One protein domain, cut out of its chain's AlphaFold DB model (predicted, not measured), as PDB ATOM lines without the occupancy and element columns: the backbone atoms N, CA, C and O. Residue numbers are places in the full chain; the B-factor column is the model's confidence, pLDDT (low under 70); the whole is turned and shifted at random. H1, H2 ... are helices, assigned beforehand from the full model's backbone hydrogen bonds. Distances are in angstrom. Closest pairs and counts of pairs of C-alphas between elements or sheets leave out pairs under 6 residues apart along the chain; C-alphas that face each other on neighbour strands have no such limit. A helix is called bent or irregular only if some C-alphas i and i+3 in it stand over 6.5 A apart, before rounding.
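Overview. This is residues 13 to 52 of the 79 residues of an uncharacterized protein of Lentisphaerae bacterium (UniProt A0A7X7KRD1). From the first printed residue the backbone folds into a small, loose head, an opening loop and the short helix H1; the longer helix H2 then sticks out from it as an arm and makes much of the length. The printed part has 40 residues with two named helices, H1 then H2, and no named strand: all helix. It is only just loose, close to extended, with a radius of gyration of the C-alphas of 12.9 A, and spans 38 by 21 by 15 A.

Arrangement. Look first at H1, residues 23 to 30, then at H2, residues 37 to 49; the two are apart. Residues 26 to 34, of which 26 to 30 belong to H1, stand free, and so do residues 37 to 52, of which 37 to 49 belong to H2. In H2 every O i to N i+4 pair is within hydrogen-bond range; in H1 2 of 4 are.

Along the chain. Find C-alpha 23 at (178.253, 175.238, 157.947), where H1 begins; it runs 13.0 A and is only just irregular, with C-alphas 27 and 30 6.7 A apart. H2 runs 18.0 A to C-alpha 49 at (179.381, 159.818, 183.371).

Size, cuts and confidence. The C-alphas farthest apart, of Lys 18 and Leu 52, are 40.1 A apart. The printed part has no cut, the H1 to H2 link is short, and no printed residue is under 70 in pLDDT.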
ATOM      1  N   ALA A  13     173.902 162.517 160.427       91.88
ATOM      2  CA  ALA A  13     172.885 163.030 159.510       91.88
ATOM      3  C   ALA A  13     173.408 164.219 158.688       91.88
ATOM      4  O   ALA A  13     173.049 164.370 157.518       91.88
ATOM      5  N   ALA A  14     174.316 165.015 159.256       91.75
ATOM      6  CA  ALA A  14     174.989 166.102 158.555       91.75
ATOM      7  C   ALA A  14     175.874 165.625 157.384       91.75
ATOM      8  O   ALA A  14     176.152 166.408 156.476       91.75
ATOM      9  N   PHE A  15     176.269 164.348 157.348       90.50
ATOM     10  CA  PHE A  15     177.020 163.751 156.237       90.50
ATOM     11  C   PHE A  15     176.131 163.075 155.179       90.50
ATOM     12  O   PHE A  15     176.661 162.516 154.215       90.50
ATOM     13  N   ASP A  16     174.798 163.122 155.312       92.06
ATOM     14  CA  ASP A  16     173.906 162.573 154.290       92.06
ATOM     15  C   ASP A  16     174.094 163.315 152.948       92.06
ATOM     16  O   ASP A  16     174.006 164.544 152.893       92.06
ATOM     17  N   PRO A  17     174.319 162.604 151.830       91.25
ATOM     18  CA  PRO A  17     174.632 163.235 150.549       91.25
ATOM     19  C   PRO A  17     173.450 163.975 149.901       91.25
ATOM     20  O   PRO A  17     173.652 164.679 148.912       91.25
ATOM     21  N   LYS A  18     172.217 163.790 150.388       94.88
ATOM     22  CA  LYS A  18     170.993 164.387 149.831       94.88
ATOM     23  C   LYS A  18     170.415 165.476 150.728       94.88
ATOM     24  O   LYS A  18     169.897 166.461 150.208       94.88
ATOM     25  N   THR A  19     170.451 165.277 152.040       94.75
ATOM     26  CA  THR A  19     169.814 166.153 153.033       94.75
ATOM     27  C   THR A  19     170.793 166.766 154.025       94.75
ATOM     28  O   THR A  19     170.392 167.646 154.781       94.75
ATOM     29  N   GLY A  20     172.043 166.299 154.049       91.62
ATOM     30  CA  GLY A  20     173.099 166.812 154.915       91.62
ATOM     31  C   GLY A  20     173.767 168.078 154.369       91.62
ATOM     32  O   GLY A  20     173.208 168.822 153.560       91.62
ATOM     33  N   GLY A  21     174.995 168.330 154.817       89.12
ATOM     34  CA  GLY A  21     175.767 169.536 154.533       89.12
ATOM     35  C   GLY A  21     175.690 170.550 155.674       89.12
ATOM     36  O   GLY A  21     175.653 170.178 156.843       89.12
ATOM     37  N   GLY A  22     175.718 171.840 155.341       87.38
ATOM     38  CA  GLY A  22     175.691 172.924 156.325       87.38
ATOM     39  C   GLY A  22     177.072 173.446 156.724       87.38
ATOM     40  O   GLY A  22     178.115 172.959 156.280       87.38
ATOM     41  N   TYR A  23     177.059 174.497 157.539       83.94
ATOM     42  CA  TYR A  23     178.253 175.238 157.947       83.94
ATOM     43  C   TYR A  23     179.227 174.354 158.735       83.94
ATOM     44  O   TYR A  23     180.431 174.342 158.476       83.94
ATOM     45  N   GLU A  24     178.685 173.551 159.641       79.88
ATOM     46  CA  GLU A  24     179.407 172.649 160.527       79.88
ATOM     47  C   GLU A  24     180.155 171.561 159.742       79.88
ATOM     48  O   GLU A  24     181.316 171.275 160.038       79.88
ATOM     49  N   THR A  25     179.540 171.012 158.689       84.12
ATOM     50  CA  THR A  25     180.140 169.979 157.827       84.12
ATOM     51  C   THR A  25     181.290 170.531 156.980       84.12
ATOM     52  O   THR A  25     182.303 169.861 156.803       84.12
ATOM     53  N   VAL A  26     181.201 171.780 156.503       81.88
ATOM     54  CA  VAL A  26     182.318 172.437 155.792       81.88
ATOM     55  C   VAL A  26     183.504 172.656 156.731       81.88
ATOM     56  O   VAL A  26     184.656 172.435 156.355       81.88
ATOM     57  N   LEU A  27     183.232 173.066 157.969       79.19
ATOM     58  CA  LEU A  27     184.273 173.366 158.947       79.19
ATOM     59  C   LEU A  27     184.847 172.141 159.661       79.19
ATOM     60  O   LEU A  27     185.860 172.283 160.338       79.19
ATOM     61  N   THR A  28     184.277 170.948 159.488       83.19
ATOM     62  CA  THR A  28     184.897 169.704 159.975       83.19
ATOM     63  C   THR A  28     186.044 169.223 159.069       83.19
ATOM     64  O   THR A  28     186.844 168.377 159.463       83.19
ATOM     65  N   ALA A  29     186.195 169.796 157.865       77.50
ATOM     66  CA  ALA A  29     187.198 169.365 156.886       77.50
ATOM     67  C   ALA A  29     188.650 169.443 157.401       77.50
ATOM     68  O   ALA A  29     189.486 168.642 156.987       77.50
ATOM     69  N   TYR A  30     188.958 170.375 158.312       84.94
ATOM     70  CA  TYR A  30     190.298 170.500 158.906       84.94
ATOM     71  C   TYR A  30     190.494 169.647 160.166       84.94
ATOM     72  O   TYR A  30     191.625 169.451 160.602       84.94
ATOM     73  N   SER A  31     189.408 169.142 160.754       87.19
ATOM     74  CA  SER A  31     189.440 168.324 161.966       87.19
ATOM     75  C   SER A  31     190.012 166.928 161.703       87.19
ATOM     76  O   SER A  31     190.487 166.277 162.630       87.19
ATOM     77  N   CYS A  32     189.958 166.462 160.447       86.75
ATOM     78  CA  CYS A  32     190.399 165.132 160.002       86.75
ATOM     79  C   CYS A  32     189.824 163.969 160.839       86.75
ATOM     80  O   CYS A  32     190.442 162.909 160.952       86.75
ATOM     81  N   LEU A  33     188.646 164.167 161.433       91.19
ATOM     82  CA  LEU A  33     187.927 163.147 162.186       91.19
ATOM     83  C   LEU A  33     187.155 162.224 161.234       91.19
ATOM     84  O   LEU A  33     186.825 162.598 160.110       91.19
ATOM     85  N   ILE A  34     186.852 161.014 161.702       92.62
ATOM     86  CA  ILE A  34     185.914 160.122 161.009       92.62
ATOM     87  C   ILE A  34     184.467 160.621 161.199       92.62
ATOM     88  O   ILE A  34     184.195 161.234 162.235       92.62
ATOM     89  N   PRO A  35     183.533 160.348 160.267       91.06
ATOM     90  CA  PRO A  35     182.136 160.791 160.380       91.06
ATOM     91  C   PRO A  35     181.442 160.369 161.685       91.06
ATOM     92  O   PRO A  35     180.636 161.112 162.232       91.06
ATOM     93  N   GLU A  36     181.804 159.210 162.236       93.62
ATOM     94  CA  GLU A  36     181.240 158.648 163.469       93.62
ATOM     95  C   GLU A  36     181.816 159.283 164.750       93.62
ATOM     96  O   GLU A  36     181.528 158.829 165.860       93.62
ATOM     97  N   ALA A  37     182.692 160.288 164.643       93.38
ATOM     98  CA  ALA A  37     183.372 160.861 165.803       93.38
ATOM     99  C   ALA A  37     182.397 161.444 166.838       93.38
ATOM    100  O   ALA A  37     182.624 161.257 168.034       93.38
ATOM    101  N   GLY A  38     181.315 162.095 166.395       92.44
ATOM    102  CA  GLY A  38     180.279 162.636 167.282       92.44
ATOM    103  C   GLY A  38     179.657 161.557 168.168       92.44
ATOM    104  O   GLY A  38     179.690 161.672 169.394       92.44
ATOM    105  N   ASP A  39     179.197 160.465 167.553       94.50
ATOM    106  CA  ASP A  39     178.567 159.344 168.257       94.50
ATOM    107  C   ASP A  39     179.542 158.675 169.231       94.50
ATOM    108  O   ASP A  39     179.224 158.463 170.400       94.50
ATOM    109  N   ARG A  40     180.786 158.433 168.801       95.81
ATOM    110  CA  ARG A  40     181.815 157.816 169.656       95.81
ATOM    111  C   ARG A  40     182.162 158.670 170.874       95.81
ATOM    112  O   ARG A  40     182.425 158.126 171.949       95.81
ATOM    113  N   ILE A  41     182.211 159.994 170.711       95.31
ATOM    114  CA  ILE A  41     182.433 160.924 171.824       95.31
ATOM    115  C   ILE A  41     181.247 160.853 172.786       95.31
ATOM    116  O   ILE A  41     181.463 160.704 173.990       95.31
ATOM    117  N   ALA A  42     180.017 160.912 172.272       96.06
ATOM    118  CA  ALA A  42     178.810 160.825 173.086       96.06
ATOM    119  C   ALA A  42     178.760 159.513 173.886       96.06
ATOM    120  O   ALA A  42     178.631 159.555 175.110       96.06
ATOM    121  N   ASP A  43     178.968 158.370 173.231       97.31
ATOM    122  CA  ASP A  43     178.981 157.049 173.865       97.31
ATOM    123  C   ASP A  43     180.005 156.974 174.999       97.31
ATOM    124  O   ASP A  43     179.695 156.531 176.112       97.31
ATOM    125  N   ARG A  44     181.227 157.462 174.750       97.81
ATOM    126  CA  ARG A  44     182.296 157.426 175.749       97.81
ATOM    127  C   ARG A  44     182.015 158.354 176.928       97.81
ATOM    128  O   ARG A  44     182.316 157.994 178.065       97.81
ATOM    129  N   LEU A  45     181.439 159.530 176.682       97.19
ATOM    130  CA  LEU A  45     181.048 160.462 177.741       97.19
ATOM    131  C   LEU A  45     179.891 159.909 178.577       97.19
ATOM    132  O   LEU A  45     179.918 160.045 179.799       97.19
ATOM    133  N   ILE A  46     178.918 159.239 177.957       97.88
ATOM    134  CA  ILE A  46     177.831 158.555 178.665       97.88
ATOM    135  C   ILE A  46     178.403 157.449 179.554       97.88
ATOM    136  O   ILE A  46     178.083 157.397 180.742       97.88
ATOM    137  N   GLU A  47     179.287 156.602 179.025       98.19
ATOM    138  CA  GLU A  47     179.962 155.564 179.809       98.19
ATOM    139  C   GLU A  47     180.750 156.161 180.982       98.19
ATOM    140  O   GLU A  47     180.603 155.715 182.120       98.19
ATOM    141  N   MET A  48     181.528 157.216 180.732       98.06
ATOM    142  CA  MET A  48     182.308 157.897 181.762       98.06
ATOM    143  C   MET A  48     181.410 158.534 182.826       98.06
ATOM    144  O   MET A  48     181.687 158.402 184.015       98.06
ATOM    145  N   SER A  49     180.306 159.173 182.433       97.44
ATOM    146  CA  SER A  49     179.381 159.818 183.371       97.44
ATOM    147  C   SER A  49     178.780 158.835 184.377       97.44
ATOM    148  O   SER A  49     178.587 159.196 185.532       97.44
ATOM    149  N   ARG A  50     178.576 157.567 183.988       96.81
ATOM    150  CA  ARG A  50     178.089 156.503 184.886       96.81
ATOM    151  C   ARG A  50     179.069 156.163 186.009       96.81
ATOM    152  O   ARG A  50     178.667 155.549 186.992       96.81
ATOM    153  N   THR A  51     180.339 156.536 185.866       97.38
ATOM    154  CA  THR A  51     181.366 156.355 186.905       97.38
ATOM    155  C   THR A  51     181.419 157.519 187.893       97.38
ATOM    156  O   THR A  51     182.059 157.414 188.937       97.38
ATOM    157  N   LEU A  52     180.745 158.629 187.585       96.50
ATOM    158  CA  LEU A  52     180.701 159.804 188.440       96.50
ATOM    159  C   LEU A  52     179.571 159.655 189.456       96.50
ATOM    160  O   LEU A  52     178.466 159.233 189.124       96.50
TER     161      LEU A  52